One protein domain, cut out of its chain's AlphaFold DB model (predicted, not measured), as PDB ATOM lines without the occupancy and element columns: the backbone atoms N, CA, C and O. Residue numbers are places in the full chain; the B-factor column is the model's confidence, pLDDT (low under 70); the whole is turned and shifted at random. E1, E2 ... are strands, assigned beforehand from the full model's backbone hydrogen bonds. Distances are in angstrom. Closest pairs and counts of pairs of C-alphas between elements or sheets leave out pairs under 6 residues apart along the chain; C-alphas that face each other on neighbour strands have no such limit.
ATOM      1  N   LYS A 264     150.854 192.289 156.827       41.50
ATOM      2  CA  LYS A 264     149.541 192.479 156.200       41.50
ATOM      3  C   LYS A 264     148.903 191.096 156.147       41.50
ATOM      4  O   LYS A 264     149.361 190.260 155.367       41.50
ATOM      5  N   PRO A 265     147.901 190.819 156.981       50.16
ATOM      6  CA  PRO A 265     147.288 189.508 157.000       50.16
ATOM      7  C   PRO A 265     146.560 189.245 155.678       50.16
ATOM      8  O   PRO A 265     146.005 190.151 155.050       50.16
ATOM      9  N   SER A 266     146.553 187.987 155.237       45.72
ATOM     10  CA  SER A 266     145.792 187.575 154.055       45.72
ATOM     11  C   SER A 266     144.296 187.723 154.336       45.72
ATOM     12  O   SER A 266     143.779 187.035 155.219       45.72
ATOM     13  N   ARG A 267     143.588 188.590 153.589       54.28
ATOM     14  CA  ARG A 267     142.136 188.869 153.747       54.28
ATOM     15  C   ARG A 267     141.245 187.619 153.697       54.28
ATOM     16  O   ARG A 267     140.090 187.682 154.089       54.28
ATOM     17  N   SER A 268     141.756 186.490 153.209       56.12
ATOM     18  CA  SER A 268     141.037 185.213 153.164       56.12
ATOM     19  C   SER A 268     141.018 184.442 154.492       56.12
ATOM     20  O   SER A 268     140.145 183.597 154.672       56.12
ATOM     21  N   LYS A 269     141.947 184.713 155.422       65.44
ATOM     22  CA  LYS A 269     142.081 183.986 156.705       65.44
ATOM     23  C   LYS A 269     141.446 184.708 157.901       65.44
ATOM     24  O   LYS A 269     141.242 184.102 158.951       65.44
ATOM     25  N   HIS A 270     141.106 185.986 157.752       73.25
ATOM     26  CA  HIS A 270     140.494 186.794 158.803       73.25
ATOM     27  C   HIS A 270     139.338 187.624 158.243       73.25
ATOM     28  O   HIS A 270     139.347 188.012 157.078       73.25
ATOM     29  N   ASN A 271     138.340 187.891 159.075       80.25
ATOM     30  CA  ASN A 271     137.180 188.696 158.730       80.25
ATOM     31  C   ASN A 271     136.913 189.722 159.832       80.25
ATOM     32  O   ASN A 271     136.966 189.384 161.013       80.25
ATOM     33  N   VAL A 272     136.596 190.955 159.448       80.12
ATOM     34  CA  VAL A 272     136.123 191.976 160.389       80.12
ATOM     35  C   VAL A 272     134.599 191.894 160.429       80.12
ATOM     36  O   VAL A 272     133.930 192.041 159.408       80.12
ATOM     37  N   LEU A 273     134.049 191.602 161.603       83.19
ATOM     38  CA  LEU A 273     132.609 191.516 161.829       83.19
ATOM     39  C   LEU A 273     131.965 192.914 161.770       83.19
ATOM     40  O   LEU A 273     132.648 193.908 162.018       83.19
ATOM     41  N   PRO A 274     130.640 193.025 161.538       82.56
ATOM     42  CA  PRO A 274     129.928 194.310 161.577       82.56
ATOM     43  C   PRO A 274     130.075 195.071 162.905       82.56
ATOM     44  O   PRO A 274     129.894 196.282 162.943       82.56
ATOM     45  N   SER A 275     130.428 194.370 163.987       84.94
ATOM     46  CA  SER A 275     130.754 194.943 165.298       84.94
ATOM     47  C   SER A 275     132.128 195.628 165.367       84.94
ATOM     48  O   SER A 275     132.474 196.167 166.413       84.94
ATOM     49  N   GLY A 276     132.941 195.561 164.309       79.25
ATOM     50  CA  GLY A 276     134.345 195.988 164.312       79.25
ATOM     51  C   GLY A 276     135.312 194.954 164.906       79.25
ATOM     52  O   GLY A 276     136.514 195.194 164.957       79.25
ATOM     53  N   SER A 277     134.818 193.793 165.347       82.94
ATOM     54  CA  SER A 277     135.650 192.727 165.916       82.94
ATOM     55  C   SER A 277     136.379 191.939 164.824       82.94
ATOM     56  O   SER A 277     135.773 191.558 163.824       82.94
ATOM     57  N   LEU A 278     137.660 191.639 165.035       84.25
ATOM     58  CA  LEU A 278     138.459 190.801 164.139       84.25
ATOM     59  C   LEU A 278     138.293 189.314 164.490       84.25
ATOM     60  O   LEU A 278     138.524 188.909 165.627       84.25
ATOM     61  N   GLN A 279     137.923 188.495 163.507       84.44
ATOM     62  CA  GLN A 279     137.779 187.045 163.633       84.44
ATOM     63  C   GLN A 279     138.766 186.320 162.714       84.44
ATOM     64  O   GLN A 279     138.879 186.654 161.538       84.44
ATOM     65  N   PHE A 280     139.404 185.266 163.219       84.00
ATOM     66  CA  PHE A 280     140.266 184.371 162.443       84.00
ATOM     67  C   PHE A 280     139.547 183.071 162.086       84.00
ATOM     68  O   PHE A 280     138.755 182.555 162.876       84.00
ATOM     69  N   LYS A 281     139.860 182.512 160.916       78.19
ATOM     70  CA  LYS A 281     139.493 181.144 160.533       78.19
ATOM     71  C   LYS A 281     140.769 180.338 160.331       78.19
ATOM     72  O   LYS A 281     141.559 180.671 159.456       78.19
ATOM     73  N   SER A 282     140.931 179.281 161.131       74.44
ATOM     74  CA  SER A 282     142.085 178.371 161.094       74.44
ATOM     75  C   SER A 282     143.424 179.091 161.279       74.44
ATOM     76  O   SER A 282     144.165 179.315 160.325       74.44
ATOM     77  N   LEU A 283     143.715 179.452 162.532       74.94
ATOM     78  CA  LEU A 283     144.976 180.082 162.915       74.94
ATOM     79  C   LEU A 283     146.180 179.214 162.544       74.94
ATOM     80  O   LEU A 283     146.172 177.995 162.715       74.94
ATOM     81  N   SER A 284     147.232 179.871 162.078       71.88
ATOM     82  CA  SER A 284     148.528 179.284 161.761       71.88
ATOM     83  C   SER A 284     149.642 180.032 162.492       71.88
ATOM     84  O   SER A 284     149.448 181.155 162.958       71.88
ATOM     85  N   LYS A 285     150.844 179.441 162.558       63.56
ATOM     86  CA  LYS A 285     152.061 180.103 163.075       63.56
ATOM     87  C   LYS A 285     152.245 181.515 162.510       63.56
ATOM     88  O   LYS A 285     152.771 182.397 163.179       63.56
ATOM     89  N   GLU A 286     151.852 181.713 161.258       66.12
ATOM     90  CA  GLU A 286     152.038 182.963 160.529       66.12
ATOM     91  C   GLU A 286     151.219 184.126 161.093       66.12
ATOM     92  O   GLU A 286     151.614 185.268 160.863       66.12
ATOM     93  N   ASP A 287     150.132 183.834 161.816       73.88
ATOM     94  CA  ASP A 287     149.176 184.814 162.342       73.88
ATOM     95  C   ASP A 287     149.570 185.350 163.736       73.88
ATOM     96  O   ASP A 287     148.975 186.316 164.218       73.88
ATOM     97  N   HIS A 288     150.576 184.746 164.382       71.25
ATOM     98  CA  HIS A 288     151.130 185.221 165.653       71.25
ATOM     99  C   HIS A 288     151.726 186.623 165.478       71.25
ATOM    100  O   HIS A 288     152.571 186.837 164.606       71.25
ATOM    101  N   GLY A 289     151.345 187.557 166.350       69.50
ATOM    102  CA  GLY A 289     151.963 188.880 166.412       69.50
ATOM    103  C   GLY A 289     151.052 189.936 167.020       69.50
ATOM    104  O   GLY A 289     149.997 189.624 167.573       69.50
ATOM    105  N   GLU A 290     151.460 191.195 166.896       73.25
ATOM    106  CA  GLU A 290     150.627 192.339 167.257       73.25
ATOM    107  C   GLU A 290     149.634 192.690 166.147       73.25
ATOM    108  O   GLU A 290     149.941 192.646 164.955       73.25
ATOM    109  N   TRP A 291     148.432 193.057 166.568       77.62
ATOM    110  CA  TRP A 291     147.300 193.401 165.727       77.62
ATOM    111  C   TRP A 291     146.748 194.753 166.140       77.62
ATOM    112  O   TRP A 291     146.460 194.974 167.313       77.62
ATOM    113  N   GLU A 292     146.551 195.636 165.167       78.94
ATOM    114  CA  GLU A 292     146.026 196.979 165.399       78.94
ATOM    115  C   GLU A 292     144.578 197.095 164.923       78.94
ATOM    116  O   GLU A 292     144.239 196.778 163.781       78.94
ATOM    117  N   CYS A 293     143.716 197.590 165.804       80.19
ATOM    118  CA  CYS A 293     142.379 198.044 165.473       80.19
ATOM    119  C   CYS A 293     142.415 199.557 165.267       80.19
ATOM    120  O   CYS A 293     142.736 200.303 166.193       80.19
ATOM    121  N   VAL A 294     142.074 200.004 164.061       83.88
ATOM    122  CA  VAL A 294     142.049 201.422 163.697       83.88
ATOM    123  C   VAL A 294     140.600 201.841 163.460       83.88
ATOM    124  O   VAL A 294     139.958 201.362 162.525       83.88
ATOM    125  N   ALA A 295     140.078 202.733 164.302       80.19
ATOM    126  CA  ALA A 295     138.735 203.292 164.174       80.19
ATOM    127  C   ALA A 295     138.811 204.732 163.652       80.19
ATOM    128  O   ALA A 295     139.348 205.624 164.309       80.19
ATOM    129  N   THR A 296     138.249 204.959 162.465       86.19
ATOM    130  CA  THR A 296     138.301 206.243 161.752       86.19
ATOM    131  C   THR A 296     136.918 206.871 161.611       86.19
ATOM    132  O   THR A 296     135.963 206.183 161.248       86.19
ATOM    133  N   ASN A 297     136.823 208.188 161.781       86.12
ATOM    134  CA  ASN A 297     135.720 209.003 161.268       86.12
ATOM    135  C   ASN A 297     136.263 210.068 160.291       86.12
ATOM    136  O   ASN A 297     137.451 210.087 159.980       86.12
ATOM    137  N   VAL A 298     135.404 210.967 159.794       90.25
ATOM    138  CA  VAL A 298     135.796 212.012 158.820       90.25
ATOM    139  C   VAL A 298     136.786 213.053 159.365       90.25
ATOM    140  O   VAL A 298     137.298 213.857 158.595       90.25
ATOM    141  N   VAL A 299     137.038 213.064 160.677       91.38
ATOM    142  CA  VAL A 299     137.902 214.040 161.355       91.38
ATOM    143  C   VAL A 299     139.199 213.398 161.847       91.38
ATOM    144  O   VAL A 299     140.247 214.034 161.800       91.38
ATOM    145  N   THR A 300     139.141 212.165 162.357       81.06
ATOM    146  CA  THR A 300     140.251 211.544 163.085       81.06
ATOM    147  C   THR A 300     140.273 210.020 162.974       81.06
ATOM    148  O   THR A 300     139.286 209.377 162.613       81.06
ATOM    149  N   SER A 301     141.419 209.452 163.340       85.50
ATOM    150  CA  SER A 301     141.667 208.025 163.483       85.50
ATOM    151  C   SER A 301     142.229 207.753 164.869       85.50
ATOM    152  O   SER A 301     143.172 208.422 165.290       85.50
ATOM    153  N   ILE A 302     141.689 206.756 165.558       77.38
ATOM    154  CA  ILE A 302     142.258 206.225 166.799       77.38
ATOM    155  C   ILE A 302     142.709 204.785 166.568       77.38
ATOM    156  O   ILE A 302     142.059 204.048 165.827       77.38
ATOM    157  N   THR A 303     143.809 204.388 167.201       81.06
ATOM    158  CA  THR A 303     144.399 203.052 167.053       81.06
ATOM    159  C   THR A 303     144.553 202.397 168.421       81.06
ATOM    160  O   THR A 303     144.944 203.061 169.381       81.06
ATOM    161  N   ALA A 304     144.250 201.103 168.511       78.12
ATOM    162  CA  ALA A 304     144.483 200.270 169.688       78.12
ATOM    163  C   ALA A 304     145.110 198.932 169.274       78.12
ATOM    164  O   ALA A 304     144.628 198.300 168.334       78.12
ATOM    165  N   SER A 305     146.144 198.487 169.988       78.19
ATOM    166  CA  SER A 305     146.909 197.278 169.650       78.19
ATOM    167  C   SER A 305     146.608 196.121 170.609       78.19
ATOM    168  O   SER A 305     146.314 196.332 171.785       78.19
ATOM    169  N   THR A 306     146.668 194.887 170.109       76.88
ATOM    170  CA  THR A 306     146.514 193.644 170.879       76.88
ATOM    171  C   THR A 306     147.513 192.591 170.404       76.88
ATOM    172  O   THR A 306     147.942 192.631 169.256       76.88
ATOM    173  N   HIS A 307     147.877 191.632 171.255       72.31
ATOM    174  CA  HIS A 307     148.848 190.587 170.921       72.31
ATOM    175  C   HIS A 307     148.167 189.222 170.763       72.31
ATOM    176  O   HIS A 307     147.537 188.716 171.694       72.31
ATOM    177  N   LEU A 308     148.324 188.598 169.592       78.56
ATOM    178  CA  LEU A 308     147.830 187.256 169.302       78.56
ATOM    179  C   LEU A 308     148.946 186.225 169.486       78.56
ATOM    180  O   LEU A 308     149.885 186.150 168.693       78.56
ATOM    181  N   LEU A 309     148.789 185.381 170.504       69.88
ATOM    182  CA  LEU A 309     149.655 184.234 170.751       69.88
ATOM    183  C   LEU A 309     149.036 182.970 170.139       69.88
ATOM    184  O   LEU A 309     148.015 182.478 170.615       69.88
ATOM    185  N   VAL A 310     149.674 182.427 169.101       75.56
ATOM    186  CA  VAL A 310     149.306 181.121 168.530       75.56
ATOM    187  C   VAL A 310     150.137 180.031 169.208       75.56
ATOM    188  O   VAL A 310     151.366 180.063 169.141       75.56
ATOM    189  N   ILE A 311     149.461 179.075 169.849       74.31
ATOM    190  CA  ILE A 311     150.058 177.898 170.495       74.31
ATOM    191  C   ILE A 311     149.613 176.622 169.782       74.31
ATOM    192  O   ILE A 311     148.495 176.553 169.269       74.31
ATOM    193  N   GLY A 312     150.475 175.613 169.755       72.31
ATOM    194  CA  GLY A 312     150.194 174.344 169.093       72.31
ATOM    195  C   GLY A 312     151.038 173.197 169.648       72.31
ATOM    196  O   GLY A 312     152.111 173.439 170.210       72.31
ATOM    197  N   PRO A 313     150.564 171.945 169.509       74.94
ATOM    198  CA  PRO A 313     151.343 170.779 169.900       74.94
ATOM    199  C   PRO A 313     152.627 170.680 169.057       74.94
ATOM    200  O   PRO A 313     152.668 171.201 167.936       74.94
ATOM    201  N   PRO A 314     153.673 170.012 169.567       77.75
ATOM    202  CA  PRO A 314     154.859 169.729 168.776       77.75
ATOM    203  C   PRO A 314     154.519 168.856 167.565       77.75
ATOM    204  O   PRO A 314     153.659 167.977 167.647       77.75
ATOM    205  N   PHE A 315     155.219 169.065 166.455       78.88
ATOM    206  CA  PHE A 315     155.117 168.216 165.270       78.88
ATOM    207  C   PHE A 315     156.496 167.890 164.699       78.88
ATOM    208  O   PHE A 315     157.445 168.662 164.841       78.88
ATOM    209  N   ILE A 316     156.600 166.732 164.047       80.69
ATOM    210  CA  ILE A 316     157.830 166.266 163.403       80.69
ATOM    211  C   ILE A 316     157.955 166.956 162.039       80.69
ATOM    212  O   ILE A 316     157.072 166.834 161.193       80.69
ATOM    213  N   VAL A 317     159.048 167.692 161.845       85.38
ATOM    214  CA  VAL A 317     159.445 168.332 160.580       85.38
ATOM    215  C   VAL A 317     160.163 167.332 159.681       85.38
ATOM    216  O   VAL A 317     159.881 167.260 158.489       85.38
ATOM    217  N   SER A 318     161.085 166.558 160.256       84.56
ATOM    218  CA  SER A 318     161.850 165.531 159.551       84.56
ATOM    219  C   SER A 318     161.819 164.240 160.374       84.56
ATOM    220  O   SER A 318     162.370 164.225 161.482       84.56
ATOM    221  N   PRO A 319     161.111 163.196 159.897       86.06
ATOM    222  CA  PRO A 319     161.082 161.902 160.564       86.06
ATOM    223  C   PRO A 319     162.412 161.154 160.369       86.06
ATOM    224  O   PRO A 319     163.099 161.392 159.377       86.06
ATOM    225  N   PRO A 320     162.774 160.239 161.284       88.50
ATOM    226  CA  PRO A 320     163.938 159.380 161.101       88.50
ATOM    227  C   PRO A 320     163.748 158.420 159.922       88.50
ATOM    228  O   PRO A 320     162.663 157.871 159.726       88.50
ATOM    229  N   GLU A 321     164.822 158.196 159.166       87.31
ATOM    230  CA  GLU A 321     164.852 157.278 158.024       87.31
ATOM    231  C   GLU A 321     165.517 155.941 158.379       87.31
ATOM    232  O   GLU A 321     166.317 155.841 159.313       87.31
ATOM    233  N   ASN A 322     165.190 154.898 157.610       89.25
ATOM    234  CA  ASN A 322     165.782 153.575 157.776       89.25
ATOM    235  C   ASN A 322     167.234 153.582 157.288       89.25
ATOM    236  O   ASN A 322     167.502 153.913 156.135       89.25
ATOM    237  N   ILE A 323     168.156 153.130 158.137       85.19
ATOM    238  CA  ILE A 323     169.575 152.985 157.799       85.19
ATOM    239  C   ILE A 323     170.007 151.525 157.925       85.19
ATOM    240  O   ILE A 323     169.520 150.790 158.781       85.19
ATOM    241  N   THR A 324     170.925 151.102 157.056       87.69
ATOM    242  CA  THR A 324     171.582 149.790 157.134       87.69
ATOM    243  C   THR A 324     173.043 150.022 157.469       87.69
ATOM    244  O   THR A 324     173.725 150.753 156.755       87.69
ATOM    245  N   VAL A 325     173.512 149.422 158.557       86.94
ATOM    246  CA  VAL A 325     174.875 149.616 159.055       86.94
ATOM    247  C   VAL A 325     175.489 148.245 159.335       86.94
ATOM    248  O   VAL A 325     174.788 147.328 159.772       86.94
ATOM    249  N   ASN A 326     176.783 148.075 159.052       83.44
ATOM    250  CA  ASN A 326     177.475 146.820 159.338       83.44
ATOM    251  C   ASN A 326     177.666 146.634 160.850       83.44
ATOM    252  O   ASN A 326     177.704 147.594 161.619       83.44
ATOM    253  N   ILE A 327     177.831 145.382 161.285       82.69
ATOM    254  CA  ILE A 327     178.119 145.058 162.688       82.69
ATOM    255  C   ILE A 327     179.339 145.867 163.155       82.69
ATOM    256  O   ILE A 327     180.329 145.946 162.430       82.69
ATOM    257  N   SER A 328     179.274 146.420 164.372       84.31
ATOM    258  CA  SER A 328     180.307 147.247 165.033       84.31
ATOM    259  C   SER A 328     180.525 148.670 164.498       84.31
ATOM    260  O   SER A 328     181.430 149.354 164.967       84.31
ATOM    261  N   GLN A 329     179.696 149.137 163.566       80.81
ATOM    262  CA  GLN A 329     179.658 150.540 163.148       80.81
ATOM    263  C   GLN A 329     178.571 151.318 163.907       80.81
ATOM    264  O   GLN A 329     177.541 150.755 164.284       80.81
ATOM    265  N   ASP A 330     178.792 152.618 164.100       82.44
ATOM    266  CA  ASP A 330     177.833 153.508 164.759       82.44
ATOM    267  C   ASP A 330     176.639 153.830 163.846       82.44
ATOM    268  O   ASP A 330     176.787 154.047 162.641       82.44
ATOM    269  N   ALA A 331     175.447 153.903 164.438       80.94
ATOM    270  CA  ALA A 331     174.200 154.251 163.766       80.94
ATOM    271  C   ALA A 331     173.646 155.562 164.345       80.94
ATOM    272  O   ALA A 331     173.460 155.675 165.557       80.94
ATOM    273  N   LEU A 332     173.366 156.548 163.487       84.44
ATOM    274  CA  LEU A 332     172.809 157.842 163.887       84.44
ATOM    275  C   LEU A 332     171.426 158.039 163.265       84.44
ATOM    276  O   LEU A 332     171.296 158.108 162.045       84.44
ATOM    277  N   PHE A 333     170.410 158.202 164.111       84.12
ATOM    278  CA  PHE A 333     169.065 158.588 163.691       84.12
ATOM    279  C   PHE A 333     168.833 160.070 163.973       84.12
ATOM    280  O   PHE A 333     169.023 160.542 165.096       84.12
ATOM    281  N   THR A 334     168.384 160.809 162.964       83.56
ATOM    282  CA  THR A 334     168.012 162.221 163.094       83.56
ATOM    283  C   THR A 334     166.494 162.361 163.136       83.56
ATOM    284  O   THR A 334     165.800 161.827 162.279       83.56
ATOM    285  N   CYS A 335     165.972 163.101 164.113       82.44
ATOM    286  CA  CYS A 335     164.569 163.510 164.167       82.44
ATOM    287  C   CYS A 335     164.522 165.007 164.456       82.44
ATOM    288  O   CYS A 335     165.112 165.465 165.438       82.44
ATOM    289  N   GLN A 336     163.835 165.767 163.605       85.50
ATOM    290  CA  GLN A 336     163.656 167.203 163.790       85.50
ATOM    291  C   GLN A 336     162.186 167.492 164.054       85.50
ATOM    292  O   GLN A 336     161.332 167.154 163.237       85.50
ATOM    293  N   ALA A 337     161.891 168.145 165.173       81.44
ATOM    294  CA  ALA A 337     160.556 168.592 165.542       81.44
ATOM    295  C   ALA A 337     160.529 170.107 165.796       81.44
ATOM    296  O   ALA A 337     161.556 170.728 166.073       81.44
ATOM    297  N   GLU A 338     159.337 170.693 165.723       79.38
ATOM    298  CA  GLU A 338     159.046 172.080 166.098       79.38
ATOM    299  C   GLU A 338     157.891 172.113 167.112       79.38
ATOM    300  O   GLU A 338     156.963 171.315 167.005       79.38
ATOM    301  N   ALA A 339     157.929 173.026 168.092       73.62
ATOM    302  CA  ALA A 339     156.852 173.265 169.066       73.62
ATOM    303  C   ALA A 339     156.521 174.753 169.180       73.62
ATOM    304  O   ALA A 339     157.371 175.610 168.928       73.62
ATOM    305  N   TYR A 340     155.295 175.050 169.614       70.81
ATOM    306  CA  TYR A 340     154.798 176.416 169.755       70.81
ATOM    307  C   TYR A 340     154.076 176.598 171.102       70.81
ATOM    308  O   TYR A 340     152.922 176.182 171.220       70.81
ATOM    309  N   PRO A 341     154.692 177.249 172.112       65.75
ATOM    310  CA  PRO A 341     156.032 177.857 172.120       65.75
ATOM    311  C   PRO A 341     157.178 176.822 172.177       65.75
ATOM    312  O   PRO A 341     156.967 175.668 172.533       65.75
ATOM    313  N   GLY A 342     158.392 177.251 171.809       66.06
ATOM    314  CA  GLY A 342     159.540 176.425 171.386       66.06
ATOM    315  C   GLY A 342     160.241 175.515 172.407       66.06
ATOM    316  O   GLY A 342     161.440 175.289 172.273       66.06
ATOM    317  N   ASN A 343     159.536 174.961 173.393       76.69
ATOM    318  CA  ASN A 343     160.105 173.980 174.317       76.69
ATOM    319  C   ASN A 343     159.835 172.559 173.814       76.69
ATOM    320  O   ASN A 343     158.705 172.076 173.871       76.69
ATOM    321  N   LEU A 344     160.885 171.891 173.337       76.00
ATOM    322  CA  LEU A 344     160.839 170.509 172.869       76.00
ATOM    323  C   LEU A 344     161.651 169.594 173.776       76.00
ATOM    324  O   LEU A 344     162.764 169.919 174.183       76.00
ATOM    325  N   THR A 345     161.107 168.409 174.010       81.69
ATOM    326  CA  THR A 345     161.807 167.284 174.625       81.69
ATOM    327  C   THR A 345     161.744 166.113 173.659       81.69
ATOM    328  O   THR A 345     160.653 165.704 173.269       81.69
ATOM    329  N   TYR A 346     162.904 165.593 173.264       82.75
ATOM    330  CA  TYR A 346     162.989 164.400 172.426       82.75
ATOM    331  C   TYR A 346     163.047 163.160 173.314       82.75
ATOM    332  O   TYR A 346     163.869 163.092 174.229       82.75
ATOM    333  N   THR A 347     162.205 162.178 173.006       80.88
ATOM    334  CA  THR A 347     162.192 160.862 173.649       80.88
ATOM    335  C   THR A 347     162.186 159.810 172.548       80.88
ATOM    336  O   THR A 347     161.383 159.908 171.621       80.88
ATOM    337  N   TRP A 348     163.080 158.828 172.642       80.62
ATOM    338  CA  TRP A 348     163.172 157.716 171.697       80.62
ATOM    339  C   TRP A 348     162.689 156.428 172.359       80.62
ATOM    340  O   TRP A 348     162.951 156.189 173.538       80.62
ATOM    341  N   PHE A 349     161.994 155.605 171.579       73.75
ATOM    342  CA  PHE A 349     161.430 154.334 172.018       73.75
ATOM    343  C   PHE A 349     162.048 153.205 171.199       73.75
ATOM    344  O   PHE A 349     162.179 153.332 169.979       73.75
ATOM    345  N   TRP A 350     162.401 152.108 171.862       74.31
ATOM    346  CA  TRP A 350     162.787 150.860 171.212       74.31
ATOM    347  C   TRP A 350     161.871 149.763 171.746       74.31
ATOM    348  O   TRP A 350     161.804 149.580 172.956       74.31
ATOM    349  N   GLU A 351     161.126 149.105 170.852       70.88
ATOM    350  CA  GLU A 351     160.239 147.979 171.197       70.88
ATOM    351  C   GLU A 351     159.345 148.241 172.429       70.88
ATOM    352  O   GLU A 351     159.216 147.409 173.314       70.88
ATOM    353  N   GLU A 352     158.717 149.425 172.469       59.88
ATOM    354  CA  GLU A 352     157.788 149.881 173.524       59.88
ATOM    355  C   GLU A 352     158.409 150.239 174.894       59.88
ATOM    356  O   GLU A 352     157.696 150.762 175.752       59.88
ATOM    357  N   ASP A 353     159.729 150.112 175.076       54.56
ATOM    358  CA  ASP A 353     160.437 150.576 176.276       54.56
ATOM    359  C   ASP A 353     161.048 151.987 176.107       54.56
ATOM    360  O   ASP A 353     161.588 152.363 175.059       54.56
ATOM    361  N   ASN A 354     160.979 152.796 177.177       49.31
ATOM    362  CA  ASN A 354     161.620 154.117 177.247       49.31
ATOM    363  C   ASN A 354     163.147 153.964 177.295       49.31
ATOM    364  O   ASN A 354     163.692 153.508 178.304       49.31
ATOM    365  N   VAL A 355     163.857 154.447 176.273       53.09
ATOM    366  CA  VAL A 355     165.324 154.507 176.303       53.09
ATOM    367  C   VAL A 355     165.758 155.884 176.811       53.09
ATOM    368  O   VAL A 355     165.730 156.880 176.086       53.09
ATOM    369  N   PHE A 356     166.165 155.966 178.081       46.62
ATOM    370  CA  PHE A 356     166.793 157.176 178.617       46.62
ATOM    371  C   PHE A 356     168.262 157.229 178.195       46.62
ATOM    372  O   PHE A 356     169.121 156.606 178.820       46.62
ATOM    373  N   PHE A 357     168.575 158.031 177.182       50.81
ATOM    374  CA  PHE A 357     169.955 158.435 176.932       50.81
ATOM    375  C   PHE A 357     170.347 159.469 177.994       50.81
ATOM    376  O   PHE A 357     169.947 160.634 177.933       50.81
ATOM    377  N   LYS A 358     171.089 159.039 179.023       35.62
ATOM    378  CA  LYS A 358     171.811 159.986 179.879       35.62
ATOM    379  C   LYS A 358     172.837 160.707 179.005       35.62
ATOM    380  O   LYS A 358     173.586 160.059 178.285       35.62
ATOM    381  N   LYS A 359     172.784 162.036 179.074       33.41
ATOM    382  CA  LYS A 359     173.680 162.964 178.387       33.41
ATOM    383  C   LYS A 359     175.140 162.736 178.756       33.41
ATOM    384  O   LYS A 359     175.379 162.417 179.946       33.41
TER     385      LYS A 359
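What this domain is: This is residues 264 to 359 of the 359 residues of an uncharacterized protein of Acipenser ruthenus (UniProt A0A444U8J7). Four strand hairpins are strung loosely along a thin rod in two lobes: E1-E2 and the longer E3-E4 make one, E5-E6 and E7-E8 the other, joined by residues 309 to 311. The tip of E3-E4, residues 296 to 301, sticks out at one end of the rod, and residues 324 to 330 of the long loop between E5 and E6 stick out at the other. The printed part has 96 residues, no named helix and eight strands, E1 to E8 in chain order, in four antiparallel sheets of two; the class is all strand, with under half of the residues, 40, in named elements. It is extended, with a radius of gyration of the C-alphas of 23.1 A and spans of 80 by 26 by 21 A.

How they stand to each other: E1, residues 270 to 272, and E2, residues 278 to 280, form an antiparallel hairpin, with N 271 and O 279 2.8 A apart, within hydrogen-bond range. E2 is only just apart from E3, residues 289 to 296, at 8.3 A. E3 and E4, residues 301 to 308, form an antiparallel hairpin at 158 degrees, with N 291 and O 306 at 2.8 A. E4 is apart from E5, residues 312 to 318. E5 forms an antiparallel hairpin with E6, residues 336 to 340, with N 315 and O 338 at 2.9 A. E6 is apart from E7, residues 348 to 350, which forms an antiparallel hairpin with E8, residues 353 to 355, at 132 degrees; N 353 and O 350 are 3.0 A apart.

Where its parts are: E1 begins at C-alpha 270, (140.494, 186.794, 158.803). E3 spans 22.6 A, E4 22.4 A, E5 17.5 A and E6 14.1 A. E8 ends at C-alpha 355, (165.324, 154.507, 176.303).

The domain as a whole: The C-alphas farthest apart, of Val 299 and Ile 327, are 79.9 A apart. The printed part has no cut. The link from E5 to E6, 17 residues, is long. Mean pLDDT of the printed part is 75.1; 20 residues are under 70, among them 264 to 269 and 352 to 359.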